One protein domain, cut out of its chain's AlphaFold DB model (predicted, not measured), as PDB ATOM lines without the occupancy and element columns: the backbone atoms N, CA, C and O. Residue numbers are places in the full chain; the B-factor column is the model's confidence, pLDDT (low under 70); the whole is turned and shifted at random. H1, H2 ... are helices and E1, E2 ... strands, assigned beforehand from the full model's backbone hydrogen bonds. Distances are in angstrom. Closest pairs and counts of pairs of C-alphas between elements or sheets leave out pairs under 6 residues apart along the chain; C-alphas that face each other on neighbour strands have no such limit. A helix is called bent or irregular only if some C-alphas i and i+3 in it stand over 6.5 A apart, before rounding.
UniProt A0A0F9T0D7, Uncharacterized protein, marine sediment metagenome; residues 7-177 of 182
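AT A GLANCE: This is residues 7 to 177 of the 182 residues of an uncharacterized protein of marine sediment metagenome (UniProt A0A0F9T0D7). A helical body with a looser end: the longest helix, H1, lies side by side with H10, H4 crosses H1, and H7 is in the middle of H4, H6, H8, H9 and H10. H8 and H9 make one end of the long axis, while the other holds the short H2, H3 and H5 among long loops. The printed part has 171 residues, with ten named helices and one named strand in the order H1 H2 H3 E1 H4 H5 H6 H7 H8 H9 H10; the class is mostly helix. It is compact, with a radius of gyration of the C-alphas of 15.9 A and spans of 45 by 30 by 29 A.

IN THESE COORDINATES: H1, residues 7 to 22, begins at C-alpha 7 (-44.171, -21.195, -0.494) and is 23.0 A long. H10, residues 162 to 175, is 20.0 A long and ends at C-alpha 175 (-49.685, -29.323, 5.792). H4 is residues 63 to 72, 14.5 A; H7 is 106 to 117, 16.0 A; H8 is 119 to 127, 13.5 A; H9 is 133 to 146, 20.4 A. The short ones are H2, 41 to 44; H3, 49 to 55; E1, 59 to 61; H5, 87 to 91; and H6, 94 to 100. H8 is irregular, with C-alphas 120 and 123 7.3 A apart, and H3 only just, with C-alphas 51 and 54 6.7 A apart.

HOW THE PARTS SIT: H1 touches H10 at a shallow tilt of 32 degrees, opposite ways, closest at the C-alphas of Ala 14 and Met 170, 5.2 A. With residues 13 to 20 alone H1 touches H4, about perpendicular at 77 degrees, closest at C-alphas 17 and 70, 5.7 A. The hub, H7, touches five helices, among them H9 at a steep tilt of 45 degrees, closest at C-alphas 115 and 139, 4.4 A. H6 and H7, H7 and H8, and H8 and H9 are hairpins. H3 and H4 only just touch, with 3 pairs of C-alphas within 8 A, closest at C-alphas 50 and 72, 5.7 A. H2 and H5 touch no helix. E1 pairs with no named strand, but residues 27 to 28 pair with its residues 60 to 61, parallel, and 35 to 36 with 59 to 60, antiparallel. Every O i to N i+4 pair is within hydrogen-bond range in H1, H4, H6, H7 and H10; the count is 9 of 10 in H9, 3 of 5 in H8, 1 of 3 in H3 with 2 of 4 O i to N i+3 pairs, and 0 of 1 in H5 with 0 of 2; H2 is too short for an i+4 pair.

THE WHOLE: The C-alphas farthest apart, of Ala 82 and Asn 150, are 47.8 A apart. The printed part has no cut; the links H1 to H2, H4 to H5 and H9 to H10 are long. The mean pLDDT of the printed part is 74.8, with 64 residues under 70, among them 81 to 102, 119 to 133 and 146 to 160.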
ATOM      1  N   ALA A   7     -43.480 -20.249  -1.369       91.50
ATOM      2  CA  ALA A   7     -44.171 -21.195  -0.494       91.50
ATOM      3  C   ALA A   7     -45.701 -21.143  -0.651       91.50
ATOM      4  O   ALA A   7     -46.346 -22.185  -0.764       91.50
ATOM      5  N   GLN A   8     -46.282 -19.941  -0.722       91.69
ATOM      6  CA  GLN A   8     -47.717 -19.771  -0.968       91.69
ATOM      7  C   GLN A   8     -48.119 -20.316  -2.339       91.69
ATOM      8  O   GLN A   8     -49.112 -21.034  -2.435       91.69
ATOM      9  N   LEU A   9     -47.319 -20.048  -3.376       89.06
ATOM     10  CA  LEU A   9     -47.551 -20.580  -4.718       89.06
ATOM     11  C   LEU A   9     -47.563 -22.118  -4.723       89.06
ATOM     12  O   LEU A   9     -48.479 -22.719  -5.273       89.06
ATOM     13  N   ARG A  10     -46.605 -22.761  -4.044       92.00
ATOM     14  CA  ARG A  10     -46.549 -24.229  -3.917       92.00
ATOM     15  C   ARG A  10     -47.799 -24.811  -3.258       92.00
ATOM     16  O   ARG A  10     -48.345 -25.799  -3.741       92.00
ATOM     17  N   VAL A  11     -48.288 -24.181  -2.186       94.25
ATOM     18  CA  VAL A  11     -49.538 -24.592  -1.520       94.25
ATOM     19  C   VAL A  11     -50.738 -24.435  -2.453       94.25
ATOM     20  O   VAL A  11     -51.616 -25.297  -2.475       94.25
ATOM     21  N   GLU A  12     -50.801 -23.353  -3.226       92.94
ATOM     22  CA  GLU A  12     -51.886 -23.130  -4.183       92.94
ATOM     23  C   GLU A  12     -51.877 -24.129  -5.334       92.94
ATOM     24  O   GLU A  12     -52.949 -24.598  -5.720       92.94
ATOM     25  N   ILE A  13     -50.696 -24.477  -5.846       92.06
ATOM     26  CA  ILE A  13     -50.526 -25.524  -6.858       92.06
ATOM     27  C   ILE A  13     -50.983 -26.865  -6.280       92.06
ATOM     28  O   ILE A  13     -51.835 -27.513  -6.878       92.06
ATOM     29  N   ALA A  14     -50.518 -27.251  -5.086       94.75
ATOM     30  CA  ALA A  14     -50.902 -28.520  -4.460       94.75
ATOM     31  C   ALA A  14     -52.417 -28.621  -4.197       94.75
ATOM     32  O   ALA A  14     -53.037 -29.655  -4.449       94.75
ATOM     33  N   LYS A  15     -53.051 -27.532  -3.737       96.38
ATOM     34  CA  LYS A  15     -54.517 -27.465  -3.597       96.38
ATOM     35  C   LYS A  15     -55.223 -27.612  -4.939       96.38
ATOM     36  O   LYS A  15     -56.285 -28.229  -5.005       96.38
ATOM     37  N   ASP A  16     -54.656 -27.035  -5.992       94.62
ATOM     38  CA  ASP A  16     -55.240 -27.129  -7.319       94.62
ATOM     39  C   ASP A  16     -55.117 -28.529  -7.909       94.62
ATOM     40  O   ASP A  16     -56.117 -29.028  -8.409       94.62
ATOM     41  N   VAL A  17     -53.985 -29.219  -7.728       94.56
ATOM     42  CA  VAL A  17     -53.840 -30.637  -8.107       94.56
ATOM     43  C   VAL A  17     -54.984 -31.463  -7.521       94.56
ATOM     44  O   VAL A  17     -55.690 -32.162  -8.250       94.56
ATOM     45  N   LEU A  18     -55.249 -31.321  -6.218       96.88
ATOM     46  CA  LEU A  18     -56.360 -32.015  -5.558       96.88
ATOM     47  C   LEU A  18     -57.724 -31.655  -6.174       96.88
ATOM     48  O   LEU A  18     -58.586 -32.525  -6.330       96.88
ATOM     49  N   LYS A  19     -57.923 -30.388  -6.556       96.00
ATOM     50  CA  LYS A  19     -59.133 -29.927  -7.251       96.00
ATOM     51  C   LYS A  19     -59.259 -30.557  -8.642       96.00
ATOM     52  O   LYS A  19     -60.349 -31.025  -8.971       96.00
ATOM     53  N   GLN A  20     -58.182 -30.616  -9.427       93.94
ATOM     54  CA  GLN A  20     -58.180 -31.214 -10.768       93.94
ATOM     55  C   GLN A  20     -58.451 -32.721 -10.720       93.94
ATOM     56  O   GLN A  20     -59.247 -33.225 -11.515       93.94
ATOM     57  N   ILE A  21     -57.875 -33.424  -9.736       93.88
ATOM     58  CA  ILE A  21     -58.156 -34.844  -9.471       93.88
ATOM     59  C   ILE A  21     -59.637 -35.041  -9.127       93.88
ATOM     60  O   ILE A  21     -60.298 -35.911  -9.698       93.88
ATOM     61  N   LYS A  22     -60.191 -34.227  -8.215       94.50
ATOM     62  CA  LYS A  22     -61.612 -34.306  -7.827       94.50
ATOM     63  C   LYS A  22     -62.541 -34.029  -9.012       94.50
ATOM     64  O   LYS A  22     -63.553 -34.705  -9.163       94.50
ATOM     65  N   ALA A  23     -62.180 -33.067  -9.858       92.38
ATOM     66  CA  ALA A  23     -62.924 -32.696 -11.057       92.38
ATOM     67  C   ALA A  23     -62.718 -33.660 -12.242       92.38
ATOM     68  O   ALA A  23     -63.293 -33.427 -13.304       92.38
ATOM     69  N   LYS A  24     -61.906 -34.719 -12.079       91.06
ATOM     70  CA  LYS A  24     -61.543 -35.683 -13.134       91.06
ATOM     71  C   LYS A  24     -60.970 -35.011 -14.394       91.06
ATOM     72  O   LYS A  24     -61.172 -35.496 -15.502       91.06
ATOM     73  N   LYS A  25     -60.284 -33.872 -14.231       90.12
ATOM     74  CA  LYS A  25     -59.617 -33.151 -15.333       90.12
ATOM     75  C   LYS A  25     -58.280 -33.776 -15.714       90.12
ATOM     76  O   LYS A  25     -57.849 -33.642 -16.854       90.12
ATOM     77  N   ILE A  26     -57.673 -34.475 -14.761       90.50
ATOM     78  CA  ILE A  26     -56.454 -35.252 -14.939       90.50
ATOM     79  C   ILE A  26     -56.664 -36.675 -14.416       90.50
ATOM     80  O   ILE A  26     -57.367 -36.888 -13.422       90.50
ATOM     81  N   THR A  27     -56.038 -37.629 -15.089       90.19
ATOM     82  CA  THR A  27     -55.880 -39.021 -14.669       90.19
ATOM     83  C   THR A  27     -54.452 -39.179 -14.173       90.19
ATOM     84  O   THR A  27     -53.521 -38.762 -14.851       90.19
ATOM     85  N   ILE A  28     -54.276 -39.738 -12.982       89.62
ATOM     86  CA  ILE A  28     -52.949 -39.899 -12.387       89.62
ATOM     87  C   ILE A  28     -52.388 -41.253 -12.822       89.62
ATOM     88  O   ILE A  28     -53.089 -42.252 -12.672       89.62
ATOM     89  N   GLU A  29     -51.185 -41.268 -13.398       85.00
ATOM     90  CA  GLU A  29     -50.515 -42.477 -13.899       85.00
ATOM     91  C   GLU A  29     -48.988 -42.314 -13.811       85.00
ATOM     92  O   GLU A  29     -48.449 -41.311 -14.293       85.00
ATOM     93  N   CYS A  30     -48.308 -43.293 -13.209       79.50
ATOM     94  CA  CYS A  30     -46.844 -43.393 -13.190       79.50
ATOM     95  C   CYS A  30     -46.243 -43.407 -14.606       79.50
ATOM     96  O   CYS A  30     -46.849 -43.906 -15.559       79.50
ATOM     97  N   GLY A  31     -45.055 -42.819 -14.757       71.19
ATOM     98  CA  GLY A  31     -44.306 -42.751 -16.019       71.19
ATOM     99  C   GLY A  31     -44.915 -41.850 -17.105       71.19
ATOM    100  O   GLY A  31     -44.316 -41.656 -18.165       71.19
ATOM    101  N   ALA A  32     -46.091 -41.261 -16.875       71.56
ATOM    102  CA  ALA A  32     -46.755 -40.383 -17.831       71.56
ATOM    103  C   ALA A  32     -46.523 -38.911 -17.471       71.56
ATOM    104  O   ALA A  32     -47.399 -38.298 -16.881       71.56
ATOM    105  N   TYR A  33     -45.389 -38.298 -17.843       69.06
ATOM    106  CA  TYR A  33     -45.148 -36.876 -17.521       69.06
ATOM    107  C   TYR A  33     -46.315 -35.977 -17.955       69.06
ATOM    108  O   TYR A  33     -46.883 -35.242 -17.152       69.06
ATOM    109  N   PHE A  34     -46.722 -36.067 -19.221       69.94
ATOM    110  CA  PHE A  34     -47.899 -35.363 -19.712       69.94
ATOM    111  C   PHE A  34     -48.422 -36.004 -20.999       69.94
ATOM    112  O   PHE A  34     -48.004 -35.660 -22.105       69.94
ATOM    113  N   THR A  35     -49.366 -36.930 -20.865       69.88
ATOM    114  CA  THR A  35     -49.930 -37.676 -21.994       69.88
ATOM    115  C   THR A  35     -51.381 -37.269 -22.213       69.88
ATOM    116  O   THR A  35     -52.182 -37.231 -21.287       69.88
ATOM    117  N   TYR A  36     -51.773 -36.986 -23.449       72.31
ATOM    118  CA  TYR A  36     -53.158 -36.664 -23.795       72.31
ATOM    119  C   TYR A  36     -53.557 -37.355 -25.089       72.31
ATOM    120  O   TYR A  36     -52.727 -37.660 -25.943       72.31
ATOM    121  N   LYS A  37     -54.861 -37.566 -25.260       64.25
ATOM    122  CA  LYS A  37     -55.416 -38.031 -26.532       64.25
ATOM    123  C   LYS A  37     -55.964 -36.842 -27.310       64.25
ATOM    124  O   LYS A  37     -56.986 -36.267 -26.939       64.25
ATOM    125  N   THR A  38     -55.316 -36.500 -28.421       64.62
ATOM    126  CA  THR A  38     -55.860 -35.569 -29.418       64.62
ATOM    127  C   THR A  38     -55.716 -36.157 -30.814       64.62
ATOM    128  O   THR A  38     -54.648 -36.628 -31.187       64.62
ATOM    129  N   LYS A  39     -56.788 -36.115 -31.613       59.25
ATOM    130  CA  LYS A  39     -56.739 -36.507 -33.033       59.25
ATOM    131  C   LYS A  39     -56.124 -35.417 -33.926       59.25
ATOM    132  O   LYS A  39     -55.969 -35.632 -35.120       59.25
ATOM    133  N   LYS A  40     -55.841 -34.227 -33.378       66.81
ATOM    134  CA  LYS A  40     -55.479 -33.021 -34.142       66.81
ATOM    135  C   LYS A  40     -54.518 -32.119 -33.347       66.81
ATOM    136  O   LYS A  40     -54.853 -30.982 -33.040       66.81
ATOM    137  N   GLY A  41     -53.338 -32.611 -32.962       66.31
ATOM    138  CA  GLY A  41     -52.338 -31.822 -32.213       66.31
ATOM    139  C   GLY A  41     -51.913 -30.527 -32.926       66.31
ATOM    140  O   GLY A  41     -51.765 -29.487 -32.285       66.31
ATOM    141  N   ALA A  42     -51.840 -30.563 -34.261       71.12
ATOM    142  CA  ALA A  42     -51.494 -29.423 -35.111       71.12
ATOM    143  C   ALA A  42     -52.493 -28.251 -35.037       71.12
ATOM    144  O   ALA A  42     -52.100 -27.103 -35.222       71.12
ATOM    145  N   GLN A  43     -53.768 -28.500 -34.700       77.50
ATOM    146  CA  GLN A  43     -54.791 -27.441 -34.620       77.50
ATOM    147  C   GLN A  43     -54.553 -26.462 -33.455       77.50
ATOM    148  O   GLN A  43     -55.204 -25.424 -33.361       77.50
ATOM    149  N   TYR A  44     -53.665 -26.825 -32.530       77.50
ATOM    150  CA  TYR A  44     -53.349 -26.037 -31.347       77.50
ATOM    151  C   TYR A  44     -52.036 -25.257 -31.477       77.50
ATOM    152  O   TYR A  44     -51.644 -24.572 -30.537       77.50
ATOM    153  N   LYS A  45     -51.376 -25.331 -32.638       79.94
ATOM    154  CA  LYS A  45     -50.151 -24.590 -32.948       79.94
ATOM    155  C   LYS A  45     -50.298 -23.100 -32.628       79.94
ATOM    156  O   LYS A  45     -51.286 -22.476 -33.006       79.94
ATOM    157  N   GLY A  46     -49.306 -22.537 -31.935       77.62
ATOM    158  CA  GLY A  46     -49.245 -21.110 -31.601       77.62
ATOM    159  C   GLY A  46     -50.243 -20.646 -30.534       77.62
ATOM    160  O   GLY A  46     -50.157 -19.502 -30.088       77.62
ATOM    161  N   ARG A  47     -51.159 -21.516 -30.089       82.88
ATOM    162  CA  ARG A  47     -52.090 -21.209 -29.002       82.88
ATOM    163  C   ARG A  47     -51.404 -21.313 -27.656       82.88
ATOM    164  O   ARG A  47     -50.452 -22.076 -27.489       82.88
ATOM    165  N   GLN A  48     -51.940 -20.601 -26.674       84.06
ATOM    166  CA  GLN A  48     -51.508 -20.783 -25.300       84.06
ATOM    167  C   GLN A  48     -51.974 -22.140 -24.772       84.06
ATOM    168  O   GLN A  48     -53.128 -22.532 -24.960       84.06
ATOM    169  N   LEU A  49     -51.092 -22.843 -24.066       79.81
ATOM    170  CA  LEU A  49     -51.396 -24.154 -23.503       79.81
ATOM    171  C   LEU A  49     -52.596 -24.086 -22.543       79.81
ATOM    172  O   LEU A  49     -53.474 -24.945 -22.604       79.81
ATOM    173  N   GLN A  50     -52.700 -23.010 -21.755       85.00
ATOM    174  CA  GLN A  50     -53.829 -22.731 -20.857       85.00
ATOM    175  C   GLN A  50     -55.195 -22.778 -21.563       85.00
ATOM    176  O   GLN A  50     -56.159 -23.277 -20.988       85.00
ATOM    177  N   GLU A  51     -55.296 -22.312 -22.810       84.44
ATOM    178  CA  GLU A  51     -56.553 -22.338 -23.576       84.44
ATOM    179  C   GLU A  51     -56.932 -23.738 -24.071       84.44
ATOM    180  O   GLU A  51     -58.080 -23.991 -24.458       84.44
ATOM    181  N   VAL A  52     -55.942 -24.624 -24.149       83.50
ATOM    182  CA  VAL A  52     -56.061 -25.931 -24.788       83.50
ATOM    183  C   VAL A  52     -56.294 -27.022 -23.755       83.50
ATOM    184  O   VAL A  52     -57.147 -27.879 -23.986       83.50
ATOM    185  N   LEU A  53     -55.631 -26.966 -22.595       82.44
ATOM    186  CA  LEU A  53     -55.766 -27.975 -21.536       82.44
ATOM    187  C   LEU A  53     -57.217 -28.270 -21.118       82.44
ATOM    188  O   LEU A  53     -57.554 -29.451 -21.005       82.44
ATOM    189  N   PRO A  54     -58.118 -27.278 -20.955       82.88
ATOM    190  CA  PRO A  54     -59.509 -27.544 -20.582       82.88
ATOM    191  C   PRO A  54     -60.321 -28.281 -21.656       82.88
ATOM    192  O   PRO A  54     -61.384 -28.817 -21.347       82.88
ATOM    193  N   LYS A  55     -59.843 -28.285 -22.909       83.25
ATOM    194  CA  LYS A  55     -60.502 -28.893 -24.079       83.25
ATOM    195  C   LYS A  55     -60.023 -30.319 -24.347       83.25
ATOM    196  O   LYS A  55     -60.593 -31.005 -25.194       83.25
ATOM    197  N   LEU A  56     -58.967 -30.766 -23.668       79.75
ATOM    198  CA  LEU A  56     -58.463 -32.127 -23.809       79.75
ATOM    199  C   LEU A  56     -59.446 -33.105 -23.156       79.75
ATOM    200  O   LEU A  56     -59.877 -32.911 -22.022       79.75
ATOM    201  N   LYS A  57     -59.800 -34.169 -23.887       78.00
ATOM    202  CA  LYS A  57     -60.731 -35.202 -23.405       78.00
ATOM    203  C   LYS A  57     -60.127 -36.037 -22.275       78.00
ATOM    204  O   LYS A  57     -60.839 -36.476 -21.382       78.00
ATOM    205  N   GLU A  58     -58.825 -36.282 -22.355       78.94
ATOM    206  CA  GLU A  58     -58.074 -37.085 -21.401       78.94
ATOM    207  C   GLU A  58     -56.670 -36.491 -21.264       78.94
ATOM    208  O   GLU A  58     -56.036 -36.172 -22.274       78.94
ATOM    209  N   CYS A  59     -56.210 -36.349 -20.023       84.69
ATOM    210  CA  CYS A  59     -54.873 -35.893 -19.671       84.69
ATOM    211  C   CYS A  59     -54.348 -36.792 -18.550       84.69
ATOM    212  O   CYS A  59     -54.836 -36.732 -17.425       84.69
ATOM    213  N   LYS A  60     -53.419 -37.680 -18.890       85.88
ATOM    214  CA  LYS A  60     -52.715 -38.582 -17.984       85.88
ATOM    215  C   LYS A  60     -51.410 -37.927 -17.554       85.88
ATOM    216  O   LYS A  60     -50.660 -37.463 -18.414       85.88
ATOM    217  N   VAL A  61     -51.172 -37.854 -16.253       86.31
ATOM    218  CA  VAL A  61     -50.032 -37.143 -15.664       86.31
ATOM    219  C   VAL A  61     -49.457 -37.905 -14.468       86.31
ATOM    220  O   VAL A  61     -50.216 -38.456 -13.668       86.31
ATOM    221  N   CYS A  62     -48.137 -37.862 -14.304       87.19
ATOM    222  CA  CYS A  62     -47.436 -38.245 -13.080       87.19
ATOM    223  C   CYS A  62     -47.547 -37.125 -12.027       87.19
ATOM    224  O   CYS A  62     -48.267 -36.131 -12.216       87.19
ATOM    225  N   ALA A  63     -46.810 -37.235 -10.917       89.06
ATOM    226  CA  ALA A  63     -46.789 -36.188  -9.901       89.06
ATOM    227  C   ALA A  63     -46.291 -34.850 -10.463       89.06
ATOM    228  O   ALA A  63     -47.006 -33.846 -10.345       89.06
ATOM    229  N   LEU A  64     -45.137 -34.818 -11.135       87.25
ATOM    230  CA  LEU A  64     -44.629 -33.583 -11.749       87.25
ATOM    231  C   LEU A  64     -45.552 -33.037 -12.840       87.25
ATOM    232  O   LEU A  64     -45.805 -31.829 -12.889       87.25
ATOM    233  N   GLY A  65     -46.119 -33.921 -13.658       85.44
ATOM    234  CA  GLY A  65     -47.118 -33.569 -14.664       85.44
ATOM    235  C   GLY A  65     -48.348 -32.876 -14.084       85.44
ATOM    236  O   GLY A  65     -48.856 -31.905 -14.648       85.44
ATOM    237  N   SER A  66     -48.815 -33.336 -12.921       90.44
ATOM    238  CA  SER A  66     -49.975 -32.760 -12.237       90.44
ATOM    239  C   SER A  66     -49.699 -31.354 -11.690       90.44
ATOM    240  O   SER A  66     -50.549 -30.460 -11.810       90.44
ATOM    241  N   LEU A  67     -48.498 -31.133 -11.137       90.00
ATOM    242  CA  LEU A  67     -48.038 -29.825 -10.670       90.00
ATOM    243  C   LEU A  67     -47.941 -28.854 -11.846       90.00
ATOM    244  O   LEU A  67     -48.433 -27.726 -11.763       90.00
ATOM    245  N   PHE A  68     -47.365 -29.322 -12.956       85.25
ATOM    246  CA  PHE A  68     -47.265 -28.573 -14.201       85.25
ATOM    247  C   PHE A  68     -48.644 -28.178 -14.736       85.25
ATOM    248  O   PHE A  68     -48.897 -26.987 -14.925       85.25
ATOM    249  N   TYR A  69     -49.565 -29.139 -14.888       86.75
ATOM    250  CA  TYR A  69     -50.942 -28.874 -15.317       86.75
ATOM    251  C   TYR A  69     -51.567 -27.755 -14.481       86.75
ATOM    252  O   TYR A  69     -52.065 -26.770 -15.019       86.75
ATOM    253  N   SER A  70     -51.490 -27.896 -13.156       89.06
ATOM    254  CA  SER A  70     -52.107 -26.994 -12.180       89.06
ATOM    255  C   SER A  70     -51.512 -25.587 -12.183       89.06
ATOM    256  O   SER A  70     -52.215 -24.612 -11.909       89.06
ATOM    257  N   HIS A  71     -50.224 -25.459 -12.501       85.81
ATOM    258  CA  HIS A  71     -49.604 -24.155 -12.694       85.81
ATOM    259  C   HIS A  71     -50.071 -23.503 -13.997       85.81
ATOM    260  O   HIS A  71     -50.524 -22.358 -13.984       85.81
ATOM    261  N   ILE A  72     -50.016 -24.244 -15.106       82.88
ATOM    262  CA  ILE A  72     -50.285 -23.710 -16.444       82.88
ATOM    263  C   ILE A  72     -51.707 -23.188 -16.591       82.88
ATOM    264  O   ILE A  72     -51.938 -22.164 -17.225       82.88
ATOM    265  N   ILE A  73     -52.686 -23.854 -15.987       84.38
ATOM    266  CA  ILE A  73     -54.075 -23.394 -16.083       84.38
ATOM    267  C   ILE A  73     -54.336 -22.067 -15.350       84.38
ATOM    268  O   ILE A  73     -55.396 -21.472 -15.554       84.38
ATOM    269  N   LYS A  74     -53.410 -21.607 -14.496       78.56
ATOM    270  CA  LYS A  74     -53.540 -20.371 -13.704       78.56
ATOM    271  C   LYS A  74     -52.607 -19.258 -14.151       78.56
ATOM    272  O   LYS A  74     -53.029 -18.110 -14.159       78.56
ATOM    273  N   ASN A  75     -51.365 -19.596 -14.473       69.19
ATOM    274  CA  ASN A  75     -50.305 -18.645 -14.775       69.19
ATOM    275  C   ASN A  75     -49.555 -19.158 -15.993       69.19
ATOM    276  O   ASN A  75     -48.704 -20.037 -15.846       69.19
ATOM    277  N   ASN A  76     -49.881 -18.675 -17.191       65.25
ATOM    278  CA  ASN A  76     -49.169 -19.175 -18.349       65.25
ATOM    279  C   ASN A  76     -49.203 -18.296 -19.596       65.25
ATOM    280  O   ASN A  76     -50.260 -18.099 -20.175       65.25
ATOM    281  N   ASP A  77     -48.008 -17.989 -20.101       67.12
ATOM    282  CA  ASP A  77     -47.770 -17.484 -21.459       67.12
ATOM    283  C   ASP A  77     -47.167 -18.555 -22.393       67.12
ATOM    284  O   ASP A  77     -46.718 -18.253 -23.501       67.12
ATOM    285  N   PHE A  78     -47.123 -19.830 -21.979       72.94
ATOM    286  CA  PHE A  78     -46.567 -20.904 -22.805       72.94
ATOM    287  C   PHE A  78     -47.411 -21.111 -24.049       72.94
ATOM    288  O   PHE A  78     -48.557 -21.570 -23.975       72.94
ATOM    289  N   LYS A  79     -46.791 -20.835 -25.194       72.12
ATOM    290  CA  LYS A  79     -47.326 -21.129 -26.516       72.12
ATOM    291  C   LYS A  79     -46.912 -22.528 -26.943       72.12
ATOM    292  O   LYS A  79     -45.763 -22.931 -26.783       72.12
ATOM    293  N   ILE A  80     -47.866 -23.250 -27.507       74.19
ATOM    294  CA  ILE A  80     -47.646 -24.547 -28.134       74.19
ATOM    295  C   ILE A  80     -46.766 -24.338 -29.369       74.19
ATOM    296  O   ILE A  80     -47.010 -23.418 -30.159       74.19
ATOM    297  N   SER A  81     -45.739 -25.182 -29.509       68.12
ATOM    298  CA  SER A  81     -44.711 -25.062 -30.543       68.12
ATOM    299  C   SER A  81     -45.293 -25.159 -31.962       68.12
ATOM    300  O   SER A  81     -46.468 -25.481 -32.183       68.12
ATOM    301  N   ALA A  82     -44.443 -24.898 -32.958       56.31
ATOM    302  CA  ALA A  82     -44.814 -24.997 -34.364       56.31
ATOM    303  C   ALA A  82     -45.223 -26.415 -34.805       56.31
ATOM    304  O   ALA A  82     -45.922 -26.537 -35.815       56.31
ATOM    305  N   ASN A  83     -44.824 -27.438 -34.045       59.22
ATOM    306  CA  ASN A  83     -45.137 -28.847 -34.286       59.22
ATOM    307  C   ASN A  83     -46.465 -29.271 -33.628       59.22
ATOM    308  O   ASN A  83     -46.958 -30.376 -33.853       59.22
ATOM    309  N   GLY A  84     -47.105 -28.350 -32.899       60.91
ATOM    310  CA  GLY A  84     -48.371 -28.573 -32.223       60.91
ATOM    311  C   GLY A  84     -48.189 -29.223 -30.856       60.91
ATOM    312  O   GLY A  84     -47.172 -29.080 -30.191       60.91
ATOM    313  N   LEU A  85     -49.246 -29.886 -30.398       61.88
ATOM    314  CA  LEU A  85     -49.199 -30.737 -29.218       61.88
ATOM    315  C   LEU A  85     -48.778 -32.149 -29.666       61.88
ATOM    316  O   LEU A  85     -49.640 -32.943 -30.059       61.88
ATOM    317  N   GLY A  86     -47.469 -32.438 -29.614       53.62
ATOM    318  CA  GLY A  86     -46.869 -33.772 -29.770       53.62
ATOM    319  C   GLY A  86     -46.062 -34.228 -28.540       53.62
ATOM    320  O   GLY A  86     -45.705 -33.423 -27.682       53.62
ATOM    321  N   GLY A  87     -45.777 -35.535 -28.433       48.94
ATOM    322  CA  GLY A  87     -45.050 -36.122 -27.289       48.94
ATOM    323  C   GLY A  87     -43.615 -35.602 -27.115       48.94
ATOM    324  O   GLY A  87     -43.108 -35.531 -26.001       48.94
ATOM    325  N   THR A  88     -42.974 -35.159 -28.196       47.25
ATOM    326  CA  THR A  88     -41.638 -34.542 -28.179       47.25
ATOM    327  C   THR A  88     -41.652 -33.082 -27.713       47.25
ATOM    328  O   THR A  88     -40.677 -32.634 -27.114       47.25
ATOM    329  N   ASP A  89     -42.762 -32.357 -27.898       51.28
ATOM    330  CA  ASP A  89     -42.873 -30.930 -27.555       51.28
ATOM    331  C   ASP A  89     -43.024 -30.670 -26.048       51.28
ATOM    332  O   ASP A  89     -42.768 -29.564 -25.590       51.28
ATOM    333  N   LEU A  90     -43.419 -31.661 -25.247       52.00
ATOM    334  CA  LEU A  90     -43.417 -31.531 -23.782       52.00
ATOM    335  C   LEU A  90     -42.210 -32.213 -23.138       52.00
ATOM    336  O   LEU A  90     -41.757 -31.746 -22.100       52.00
ATOM    337  N   ASN A  91     -41.635 -33.235 -23.779       45.94
ATOM    338  CA  ASN A  91     -40.422 -33.897 -23.293       45.94
ATOM    339  C   ASN A  91     -39.172 -33.019 -23.481       45.94
ATOM    340  O   ASN A  91     -38.411 -32.856 -22.535       45.94
ATOM    341  N   GLY A  92     -39.000 -32.358 -24.635       45.44
ATOM    342  CA  GLY A  92     -37.898 -31.400 -24.849       45.44
ATOM    343  C   GLY A  92     -38.057 -30.088 -24.068       45.44
ATOM    344  O   GLY A  92     -37.088 -29.382 -23.799       45.44
ATOM    345  N   HIS A  93     -39.286 -29.773 -23.653       48.41
ATOM    346  CA  HIS A  93     -39.575 -28.680 -22.730       48.41
ATOM    347  C   HIS A  93     -39.597 -29.130 -21.266       48.41
ATOM    348  O   HIS A  93     -39.661 -28.262 -20.406       48.41
ATOM    349  N   GLY A  94     -39.498 -30.428 -20.955       50.19
ATOM    350  CA  GLY A  94     -39.571 -30.968 -19.593       50.19
ATOM    351  C   GLY A  94     -38.524 -30.354 -18.662       50.19
ATOM    352  O   GLY A  94     -38.847 -29.978 -17.536       50.19
ATOM    353  N   ASP A  95     -37.315 -30.115 -19.172       50.22
ATOM    354  CA  ASP A  95     -36.231 -29.463 -18.425       50.22
ATOM    355  C   ASP A  95     -36.463 -27.955 -18.258       50.22
ATOM    356  O   ASP A  95     -36.250 -27.386 -17.185       50.22
ATOM    357  N   ARG A  96     -37.000 -27.287 -19.288       47.78
ATOM    358  CA  ARG A  96     -37.444 -25.887 -19.171       47.78
ATOM    359  C   ARG A  96     -38.632 -25.756 -18.216       47.78
ATOM    360  O   ARG A  96     -38.719 -24.762 -17.506       47.78
ATOM    361  N   LEU A  97     -39.523 -26.740 -18.158       54.38
ATOM    362  CA  LEU A  97     -40.721 -26.783 -17.314       54.38
ATOM    363  C   LEU A  97     -40.396 -27.094 -15.853       54.38
ATOM    364  O   LEU A  97     -40.981 -26.474 -14.962       54.38
ATOM    365  N   ARG A  98     -39.407 -27.964 -15.605       55.03
ATOM    366  CA  ARG A  98     -38.795 -28.158 -14.282       55.03
ATOM    367  C   ARG A  98     -38.196 -26.856 -13.748       55.03
ATOM    368  O   ARG A  98     -38.420 -26.525 -12.586       55.03
ATOM    369  N   ASN A  99     -37.522 -26.088 -14.606       53.53
ATOM    370  CA  ASN A  99     -36.787 -24.889 -14.194       53.53
ATOM    371  C   ASN A  99     -37.612 -23.587 -14.162       53.53
ATOM    372  O   ASN A  99     -37.273 -22.678 -13.408       53.53
ATOM    373  N   SER A 100     -38.688 -23.464 -14.947       53.00
ATOM    374  CA  SER A 100     -39.363 -22.165 -15.151       53.00
ATOM    375  C   SER A 100     -40.605 -21.899 -14.294       53.00
ATOM    376  O   SER A 100     -41.011 -20.744 -14.203       53.00
ATOM    377  N   ILE A 101     -41.231 -22.904 -13.662       55.69
ATOM    378  CA  ILE A 101     -42.666 -22.772 -13.336       55.69
ATOM    379  C   ILE A 101     -43.077 -23.101 -11.893       55.69
ATOM    380  O   ILE A 101     -43.980 -22.467 -11.350       55.69
ATOM    381  N   LEU A 102     -42.468 -24.048 -11.187       64.31
ATOM    382  CA  LEU A 102     -43.222 -24.672 -10.087       64.31
ATOM    383  C   LEU A 102     -43.076 -24.031  -8.700       64.31
ATOM    384  O   LEU A 102     -43.771 -24.428  -7.769       64.31
ATOM    385  N   GLY A 103     -42.202 -23.044  -8.504       75.31
ATOM    386  CA  GLY A 103     -41.931 -22.480  -7.170       75.31
ATOM    387  C   GLY A 103     -41.305 -23.477  -6.173       75.31
ATOM    388  O   GLY A 103     -40.816 -23.050  -5.124       75.31
ATOM    389  N   PHE A 104     -41.289 -24.777  -6.484       85.06
ATOM    390  CA  PHE A 104     -40.486 -25.838  -5.875       85.06
ATOM    391  C   PHE A 104     -39.042 -25.750  -6.372       85.06
ATOM    392  O   PHE A 104     -38.794 -25.312  -7.492       85.06
ATOM    393  N   SER A 105     -38.092 -26.135  -5.520       84.88
ATOM    394  CA  SER A 105     -36.723 -26.403  -5.961       84.88
ATOM    395  C   SER A 105     -36.682 -27.729  -6.715       84.88
ATOM    396  O   SER A 105     -37.519 -28.595  -6.465       84.88
ATOM    397  N   GLU A 106     -35.682 -27.913  -7.574       80.38
ATOM    398  CA  GLU A 106     -35.419 -29.189  -8.252       80.38
ATOM    399  C   GLU A 106     -35.386 -30.356  -7.264       80.38
ATOM    400  O   GLU A 106     -36.111 -31.329  -7.421       80.38
ATOM    401  N   ALA A 107     -34.686 -30.161  -6.151       82.12
ATOM    402  CA  ALA A 107     -34.619 -31.114  -5.059       82.12
ATOM    403  C   ALA A 107     -36.027 -31.507  -4.520       82.12
ATOM    404  O   ALA A 107     -36.358 -32.675  -4.337       82.12
ATOM    405  N   GLN A 108     -36.934 -30.544  -4.328       87.62
ATOM    406  CA  GLN A 108     -38.301 -30.859  -3.898       87.62
ATOM    407  C   GLN A 108     -39.125 -31.574  -4.975       87.62
ATOM    408  O   GLN A 108     -39.939 -32.428  -4.633       87.62
ATOM    409  N   LEU A 109     -38.928 -31.224  -6.248       86.31
ATOM    410  CA  LEU A 109     -39.564 -31.914  -7.370       86.31
ATOM    411  C   LEU A 109     -39.093 -33.371  -7.442       86.31
ATOM    412  O   LEU A 109     -39.918 -34.262  -7.610       86.31
ATOM    413  N   GLU A 110     -37.802 -33.619  -7.240       82.00
ATOM    414  CA  GLU A 110     -37.247 -34.970  -7.193       82.00
ATOM    415  C   GLU A 110     -37.818 -35.774  -6.033       82.00
ATOM    416  O   GLU A 110     -38.308 -36.866  -6.271       82.00
ATOM    417  N   LEU A 111     -37.870 -35.242  -4.807       86.75
ATOM    418  CA  LEU A 111     -38.464 -35.985  -3.686       86.75
ATOM    419  C   LEU A 111     -39.933 -36.341  -3.919       86.75
ATOM    420  O   LEU A 111     -40.365 -37.429  -3.548       86.75
ATOM    421  N   ILE A 112     -40.697 -35.428  -4.522       89.56
ATOM    422  CA  ILE A 112     -42.091 -35.680  -4.894       89.56
ATOM    423  C   ILE A 112     -42.172 -36.797  -5.938       89.56
ATOM    424  O   ILE A 112     -43.003 -37.689  -5.787       89.56
ATOM    425  N   GLU A 113     -41.317 -36.766  -6.962       84.69
ATOM    426  CA  GLU A 113     -41.309 -37.776  -8.023       84.69
ATOM    427  C   GLU A 113     -40.795 -39.131  -7.519       84.69
ATOM    428  O   GLU A 113     -41.458 -40.130  -7.757       84.69
ATOM    429  N   CYS A 114     -39.700 -39.199  -6.746       82.94
ATOM    430  CA  CYS A 114     -39.220 -40.471  -6.188       82.94
ATOM    431  C   CYS A 114     -40.260 -41.059  -5.205       82.94
ATOM    432  O   CYS A 114     -40.448 -42.271  -5.168       82.94
ATOM    433  N   ALA A 115     -40.972 -40.224  -4.428       86.75
ATOM    434  CA  ALA A 115     -42.082 -40.702  -3.600       86.75
ATOM    435  C   ALA A 115     -43.246 -41.217  -4.448       86.75
ATOM    436  O   ALA A 115     -43.863 -42.215  -4.101       86.75
ATOM    437  N   PHE A 116     -43.571 -40.543  -5.548       86.88
ATOM    438  CA  PHE A 116     -44.689 -40.936  -6.389       86.88
ATOM    439  C   PHE A 116     -44.392 -42.178  -7.229       86.88
ATOM    440  O   PHE A 116     -45.218 -43.074  -7.230       86.88
ATOM    441  N   GLU A 117     -43.240 -42.263  -7.891       80.88
ATOM    442  CA  GLU A 117     -42.867 -43.326  -8.842       80.88
ATOM    443  C   GLU A 117     -42.175 -44.534  -8.165       80.88
ATOM    444  O   GLU A 117     -42.040 -45.596  -8.768       80.88
ATOM    445  N   SER A 118     -41.766 -44.425  -6.894       75.56
ATOM    446  CA  SER A 118     -41.057 -45.486  -6.154       75.56
ATOM    447  C   SER A 118     -39.809 -46.021  -6.896       75.56
ATOM    448  O   SER A 118     -38.910 -45.252  -7.246       75.56
ATOM    449  N   ASN A 119     -39.714 -47.344  -7.101       61.97
ATOM    450  CA  ASN A 119     -38.522 -48.027  -7.612       61.97
ATOM    451  C   ASN A 119     -38.220 -47.719  -9.083       61.97
ATOM    452  O   ASN A 119     -37.048 -47.748  -9.454       61.97
ATOM    453  N   ASP A 120     -39.225 -47.362  -9.888       60.31
ATOM    454  CA  ASP A 120     -39.030 -47.042 -11.310       60.31
ATOM    455  C   ASP A 120     -38.184 -45.769 -11.500       60.31
ATOM    456  O   ASP A 120     -37.566 -45.572 -12.546       60.31
ATOM    457  N   TYR A 121     -38.084 -44.930 -10.460       61.69
ATOM    458  CA  TYR A 121     -37.332 -43.673 -10.478       61.69
ATOM    459  C   TYR A 121     -36.115 -43.660  -9.531       61.69
ATOM    460  O   TYR A 121     -35.320 -42.719  -9.559       61.69
ATOM    461  N   TYR A 122     -35.909 -44.711  -8.723       56.03
ATOM    462  CA  TYR A 122     -34.808 -44.795  -7.748       56.03
ATOM    463  C   TYR A 122     -33.423 -44.724  -8.409       56.03
ATOM    464  O   TYR A 122     -32.571 -43.951  -7.968       56.03
ATOM    465  N   MET A 123     -33.231 -45.465  -9.506       52.81
ATOM    466  CA  MET A 123     -32.004 -45.435 -10.313       52.81
ATOM    467  C   MET A 123     -31.685 -43.999 -10.763       52.81
ATOM    468  O   MET A 123     -30.602 -43.486 -10.489       52.81
ATOM    469  N   MET A 124     -32.677 -43.297 -11.323       57.47
ATOM    470  CA  MET A 124     -32.511 -41.936 -11.844       57.47
ATOM    471  C   MET A 124     -32.268 -40.882 -10.751       57.47
ATOM    472  O   MET A 124     -31.489 -39.956 -10.971       57.47
ATOM    473  N   CYS A 125     -32.911 -40.999  -9.579       54.84
ATOM    474  CA  CYS A 125     -32.683 -40.083  -8.451       54.84
ATOM    475  C   CYS A 125     -31.279 -40.267  -7.845       54.84
ATOM    476  O   CYS A 125     -30.641 -39.290  -7.453       54.84
ATOM    477  N   SER A 126     -30.797 -41.512  -7.759       54.53
ATOM    478  CA  SER A 126     -29.504 -41.831  -7.140       54.53
ATOM    479  C   SER A 126     -28.300 -41.352  -7.960       54.53
ATOM    480  O   SER A 126     -27.319 -40.886  -7.384       54.53
ATOM    481  N   GLU A 127     -28.400 -41.374  -9.291       56.31
ATOM    482  CA  GLU A 127     -27.325 -40.961 -10.204       56.31
ATOM    483  C   GLU A 127     -27.134 -39.437 -10.275       56.31
ATOM    484  O   GLU A 127     -26.045 -38.963 -10.591       56.31
ATOM    485  N   ARG A 128     -28.169 -38.648  -9.952       62.53
ATOM    486  CA  ARG A 128     -28.124 -37.173 -10.004       62.53
ATOM    487  C   ARG A 128     -27.493 -36.519  -8.771       62.53
ATOM    488  O   ARG A 128     -27.162 -35.339  -8.816       62.53
ATOM    489  N   GLY A 129     -27.301 -37.264  -7.680       56.62
ATOM    490  CA  GLY A 129     -26.551 -36.813  -6.499       56.62
ATOM    491  C   GLY A 129     -27.203 -35.705  -5.656       56.62
ATOM    492  O   GLY A 129     -26.567 -35.193  -4.736       56.62
ATOM    493  N   THR A 130     -28.458 -35.328  -5.918       60.78
ATOM    494  CA  THR A 130     -29.131 -34.182  -5.272       60.78
ATOM    495  C   THR A 130     -29.487 -34.416  -3.796       60.78
ATOM    496  O   THR A 130     -29.638 -33.464  -3.030       60.78
ATOM    497  N   TYR A 131     -29.609 -35.678  -3.369       63.19
ATOM    498  CA  TYR A 131     -29.881 -36.073  -1.984       63.19
ATOM    499  C   TYR A 131     -29.088 -37.309  -1.578       63.19
ATOM    500  O   TYR A 131     -28.746 -38.153  -2.403       63.19
ATOM    501  N   SER A 132     -28.860 -37.463  -0.270       66.06
ATOM    502  CA  SER A 132     -28.341 -38.721   0.266       66.06
ATOM    503  C   SER A 132     -29.352 -39.854   0.066       66.06
ATOM    504  O   SER A 132     -30.568 -39.635   0.131       66.06
ATOM    505  N   GLY A 133     -28.856 -41.085  -0.090       68.44
ATOM    506  CA  GLY A 133     -29.702 -42.272  -0.254       68.44
ATOM    507  C   GLY A 133     -30.774 -42.415   0.835       68.44
ATOM    508  O   GLY A 133     -31.890 -42.816   0.537       68.44
ATOM    509  N   LYS A 134     -30.499 -41.964   2.072       73.19
ATOM    510  CA  LYS A 134     -31.470 -41.978   3.182       73.19
ATOM    511  C   LYS A 134     -32.728 -41.145   2.908       73.19
ATOM    512  O   LYS A 134     -33.821 -41.579   3.257       73.19
ATOM    513  N   VAL A 135     -32.586 -39.965   2.301       75.19
ATOM    514  CA  VAL A 135     -33.727 -39.075   2.009       75.19
ATOM    515  C   VAL A 135     -34.544 -39.611   0.828       75.19
ATOM    516  O   VAL A 135     -35.768 -39.517   0.818       75.19
ATOM    517  N   ILE A 136     -33.883 -40.236  -0.148       74.12
ATOM    518  CA  ILE A 136     -34.569 -40.919  -1.251       74.12
ATOM    519  C   ILE A 136     -35.346 -42.133  -0.713       74.12
ATOM    520  O   ILE A 136     -36.518 -42.309  -1.039       74.12
ATOM    521  N   SER A 137     -34.747 -42.929   0.180       75.50
ATOM    522  CA  SER A 137     -35.424 -44.065   0.819       75.50
ATOM    523  C   SER A 137     -36.639 -43.646   1.650       75.50
ATOM    524  O   SER A 137     -37.649 -44.353   1.634       75.50
ATOM    525  N   SER A 138     -36.585 -42.507   2.354       79.75
ATOM    526  CA  SER A 138     -37.748 -42.004   3.096       79.75
ATOM    527  C   SER A 138     -38.867 -41.561   2.153       79.75
ATOM    528  O   SER A 138     -40.025 -41.874   2.409       79.75
ATOM    529  N   ALA A 139     -38.536 -40.919   1.027       80.69
ATOM    530  CA  ALA A 139     -39.507 -40.574  -0.013       80.69
ATOM    531  C   ALA A 139     -40.220 -41.811  -0.576       80.69
ATOM    532  O   ALA A 139     -41.448 -41.836  -0.623       80.69
ATOM    533  N   ILE A 140     -39.478 -42.866  -0.909       76.75
ATOM    534  CA  ILE A 140     -40.057 -44.129  -1.395       76.75
ATOM    535  C   ILE A 140     -40.943 -44.775  -0.322       76.75
ATOM    536  O   ILE A 140     -42.075 -45.176  -0.589       76.75
ATOM    537  N   SER A 141     -40.465 -44.805   0.925       79.56
ATOM    538  CA  SER A 141     -41.226 -45.354   2.055       79.56
ATOM    539  C   SER A 141     -42.507 -44.562   2.341       79.56
ATOM    540  O   SER A 141     -43.497 -45.128   2.817       79.56
ATOM    541  N   TYR A 142     -42.534 -43.263   2.022       82.06
ATOM    542  CA  TYR A 142     -43.726 -42.431   2.165       82.06
ATOM    543  C   TYR A 142     -44.894 -42.959   1.325       82.06
ATOM    544  O   TYR A 142     -46.023 -42.988   1.817       82.06
ATOM    545  N   ARG A 143     -44.643 -43.425   0.093       78.75
ATOM    546  CA  ARG A 143     -45.687 -44.062  -0.727       78.75
ATOM    547  C   ARG A 143     -46.134 -45.377  -0.117       78.75
ATOM    548  O   ARG A 143     -47.329 -45.525   0.089       78.75
ATOM    549  N   SER A 144     -45.218 -46.260   0.274       69.81
ATOM    550  CA  SER A 144     -45.575 -47.562   0.861       69.81
ATOM    551  C   SER A 144     -46.408 -47.454   2.145       69.81
ATOM    552  O   SER A 144     -47.263 -48.291   2.396       69.81
ATOM    553  N   THR A 145     -46.188 -46.419   2.962       71.44
ATOM    554  CA  THR A 145     -46.951 -46.191   4.211       71.44
ATOM    555  C   THR A 145     -48.334 -45.578   3.993       71.44
ATOM    556  O   THR A 145     -49.174 -45.621   4.890       71.44
ATOM    557  N   HIS A 146     -48.573 -44.995   2.820       69.44
ATOM    558  CA  HIS A 146     -49.844 -44.373   2.441       69.44
ATOM    559  C   HIS A 146     -50.509 -45.090   1.265       69.44
ATOM    560  O   HIS A 146     -51.513 -44.604   0.733       69.44
ATOM    561  N   ASP A 147     -49.955 -46.234   0.873       63.62
ATOM    562  CA  ASP A 147     -50.580 -47.134  -0.061       63.62
ATOM    563  C   ASP A 147     -51.684 -47.895   0.682       63.62
ATOM    564  O   ASP A 147     -51.440 -48.604   1.655       63.62
ATOM    565  N   LEU A 148     -52.935 -47.657   0.289       53.19
ATOM    566  CA  LEU A 148     -54.122 -48.169   0.982       53.19
ATOM    567  C   LEU A 148     -54.415 -49.637   0.636       53.19
ATOM    568  O   LEU A 148     -55.431 -50.181   1.079       53.19
ATOM    569  N   SER A 149     -53.567 -50.291  -0.159       49.56
ATOM    570  CA  SER A 149     -53.625 -51.734  -0.330       49.56
ATOM    571  C   SER A 149     -52.991 -52.417   0.882       49.56
ATOM    572  O   SER A 149     -51.782 -52.371   1.068       49.56
ATOM    573  N   ASN A 150     -53.783 -53.188   1.632       43.38
ATOM    574  CA  ASN A 150     -53.300 -54.262   2.522       43.38
ATOM    575  C   ASN A 150     -52.514 -55.372   1.768       43.38
ATOM    576  O   ASN A 150     -52.333 -56.473   2.284       43.38
ATOM    577  N   GLY A 151     -52.104 -55.124   0.525       41.94
ATOM    578  CA  GLY A 151     -51.318 -56.000  -0.325       41.94
ATOM    579  C   GLY A 151     -49.892 -55.474  -0.398       41.94
ATOM    580  O   GLY A 151     -49.667 -54.270  -0.369       41.94
ATOM    581  N   SER A 152     -48.941 -56.405  -0.445       40.50
ATOM    582  CA  SER A 152     -47.496 -56.179  -0.493       40.50
ATOM    583  C   SER A 152     -47.067 -54.971  -1.331       40.50
ATOM    584  O   SER A 152     -47.696 -54.667  -2.338       40.50
ATOM    585  N   VAL A 153     -45.882 -54.431  -1.034       46.22
ATOM    586  CA  VAL A 153     -45.100 -53.456  -1.836       46.22
ATOM    587  C   VAL A 153     -44.889 -53.886  -3.318       46.22
ATOM    588  O   VAL A 153     -44.284 -53.168  -4.104       46.22
ATOM    589  N   PHE A 154     -45.412 -55.055  -3.705       43.75
ATOM    590  CA  PHE A 154     -45.410 -55.682  -5.024       43.75
ATOM    591  C   PHE A 154     -46.827 -55.996  -5.547       43.75
ATOM    592  O   PHE A 154     -47.006 -56.984  -6.266       43.75
ATOM    593  N   ASP A 155     -47.859 -55.232  -5.160       43.12
ATOM    594  CA  ASP A 155     -49.194 -55.424  -5.737       43.12
ATOM    595  C   ASP A 155     -49.112 -55.257  -7.266       43.12
ATOM    596  O   ASP A 155     -48.547 -54.293  -7.786       43.12
ATOM    597  N   LYS A 156     -49.607 -56.262  -7.995       43.28
ATOM    598  CA  LYS A 156     -49.298 -56.501  -9.420       43.28
ATOM    599  C   LYS A 156     -49.979 -55.516 -10.378       43.28
ATOM    600  O   LYS A 156     -49.825 -55.648 -11.590       43.28
ATOM    601  N   ASP A 157     -50.716 -54.543  -9.849       51.69
ATOM    602  CA  ASP A 157     -51.316 -53.450 -10.612       51.69
ATOM    603  C   ASP A 157     -50.936 -52.086 -10.000       51.69
ATOM    604  O   ASP A 157     -51.749 -51.459  -9.308       51.69
ATOM    605  N   PRO A 158     -49.703 -51.597 -10.246       50.59
ATOM    606  CA  PRO A 158     -49.218 -50.321  -9.710       50.59
ATOM    607  C   PRO A 158     -50.137 -49.133 -10.047       50.59
ATOM    608  O   PRO A 158     -50.184 -48.158  -9.298       50.59
ATOM    609  N   LYS A 159     -50.959 -49.240 -11.105       55.72
ATOM    610  CA  LYS A 159     -51.877 -48.181 -11.556       55.72
ATOM    611  C   LYS A 159     -53.038 -47.923 -10.596       55.72
ATOM    612  O   LYS A 159     -53.667 -46.864 -10.664       55.72
ATOM    613  N   LYS A 160     -53.353 -48.864  -9.699       63.25
ATOM    614  CA  LYS A 160     -54.475 -48.726  -8.757       63.25
ATOM    615  C   LYS A 160     -54.184 -47.718  -7.635       63.25
ATOM    616  O   LYS A 160     -55.119 -47.108  -7.107       63.25
ATOM    617  N   ASN A 161     -52.904 -47.475  -7.341       74.38
ATOM    618  CA  ASN A 161     -52.467 -46.758  -6.138       74.38
ATOM    619  C   ASN A 161     -51.860 -45.370  -6.408       74.38
ATOM    620  O   ASN A 161     -51.682 -44.577  -5.480       74.38
ATOM    621  N   ASP A 162     -51.645 -45.011  -7.675       84.94
ATOM    622  CA  ASP A 162     -51.065 -43.723  -8.076       84.94
ATOM    623  C   ASP A 162     -51.888 -42.527  -7.567       84.94
ATOM    624  O   ASP A 162     -51.384 -41.593  -6.938       84.94
ATOM    625  N   LYS A 163     -53.208 -42.558  -7.779       88.69
ATOM    626  CA  LYS A 163     -54.091 -41.466  -7.353       88.69
ATOM    627  C   LYS A 163     -54.094 -41.269  -5.823       88.69
ATOM    628  O   LYS A 163     -53.943 -40.117  -5.402       88.69
ATOM    629  N   PRO A 164     -54.297 -42.305  -4.981       88.12
ATOM    630  CA  PRO A 164     -54.142 -42.181  -3.531       88.12
ATOM    631  C   PRO A 164     -52.782 -41.610  -3.110       88.12
ATOM    632  O   PRO A 164     -52.757 -40.635  -2.353       88.12
ATOM    633  N   ALA A 165     -51.676 -42.134  -3.650       88.19
ATOM    634  CA  ALA A 165     -50.326 -41.686  -3.307       88.19
ATOM    635  C   ALA A 165     -50.142 -40.184  -3.572       88.19
ATOM    636  O   ALA A 165     -49.771 -39.424  -2.671       88.19
ATOM    637  N   LEU A 166     -50.511 -39.714  -4.769       92.12
ATOM    638  CA  LEU A 166     -50.400 -38.294  -5.110       92.12
ATOM    639  C   LEU A 166     -51.269 -37.406  -4.208       92.12
ATOM    640  O   LEU A 166     -50.842 -36.319  -3.813       92.12
ATOM    641  N   ILE A 167     -52.473 -37.856  -3.831       93.38
ATOM    642  CA  ILE A 167     -53.326 -37.118  -2.884       93.38
ATOM    643  C   ILE A 167     -52.613 -36.940  -1.538       93.38
ATOM    644  O   ILE A 167     -52.660 -35.845  -0.968       93.38
ATOM    645  N   HIS A 168     -51.958 -37.983  -1.024       93.56
ATOM    646  CA  HIS A 168     -51.214 -37.915   0.235       93.56
ATOM    647  C   HIS A 168     -50.002 -36.986   0.140       93.56
ATOM    648  O   HIS A 168     -49.850 -36.110   0.997       93.56
ATOM    649  N   ILE A 169     -49.220 -37.074  -0.938       93.69
ATOM    650  CA  ILE A 169     -48.080 -36.179  -1.187       93.69
ATOM    651  C   ILE A 169     -48.545 -34.713  -1.235       93.69
ATOM    652  O   ILE A 169     -47.984 -33.855  -0.553       93.69
ATOM    653  N   MET A 170     -49.625 -34.402  -1.961       96.62
ATOM    654  CA  MET A 170     -50.141 -33.028  -2.035       96.62
ATOM    655  C   MET A 170     -50.675 -32.526  -0.686       96.62
ATOM    656  O   MET A 170     -50.444 -31.372  -0.316       96.62
ATOM    657  N   LYS A 171     -51.350 -33.379   0.094       96.50
ATOM    658  CA  LYS A 171     -51.775 -33.038   1.464       96.50
ATOM    659  C   LYS A 171     -50.580 -32.765   2.376       96.50
ATOM    660  O   LYS A 171     -50.640 -31.826   3.170       96.50
ATOM    661  N   ASN A 172     -49.500 -33.536   2.245       96.50
ATOM    662  CA  ASN A 172     -48.251 -33.313   2.969       96.50
ATOM    663  C   ASN A 172     -47.666 -31.933   2.640       96.50
ATOM    664  O   ASN A 172     -47.439 -31.145   3.557       96.50
ATOM    665  N   VAL A 173     -47.539 -31.595   1.352       96.38
ATOM    666  CA  VAL A 173     -47.077 -30.271   0.896       96.38
ATOM    667  C   VAL A 173     -47.916 -29.149   1.512       96.38
ATOM    668  O   VAL A 173     -47.366 -28.169   2.017       96.38
ATOM    669  N   ILE A 174     -49.245 -29.283   1.512       97.44
ATOM    670  CA  ILE A 174     -50.154 -28.280   2.092       97.44
ATOM    671  C   ILE A 174     -49.934 -28.153   3.605       97.44
ATOM    672  O   ILE A 174     -49.756 -27.038   4.100       97.44
ATOM    673  N   LYS A 175     -49.912 -29.277   4.334       97.69
ATOM    674  CA  LYS A 175     -49.685 -29.323   5.792       97.69
ATOM    675  C   LYS A 175     -48.354 -28.670   6.170       97.69
ATOM    676  O   LYS A 175     -48.274 -27.941   7.154       97.69
ATOM    677  N   ASN A 176     -47.332 -28.875   5.347       97.19
ATOM    678  CA  ASN A 176     -45.975 -28.378   5.541       97.19
ATOM    679  C   ASN A 176     -45.709 -27.034   4.842       97.19
ATOM    680  O   ASN A 176     -44.562 -26.706   4.542       97.19
ATOM    681  N   LYS A 177     -46.758 -26.233   4.604       96.31
ATOM    682  CA  LYS A 177     -46.662 -24.848   4.105       96.31
ATOM    683  C   LYS A 177     -45.870 -24.728   2.791       96.31
ATOM    684  O   LYS A 177     -45.148 -23.758   2.574       96.31
TER     685      LYS A 177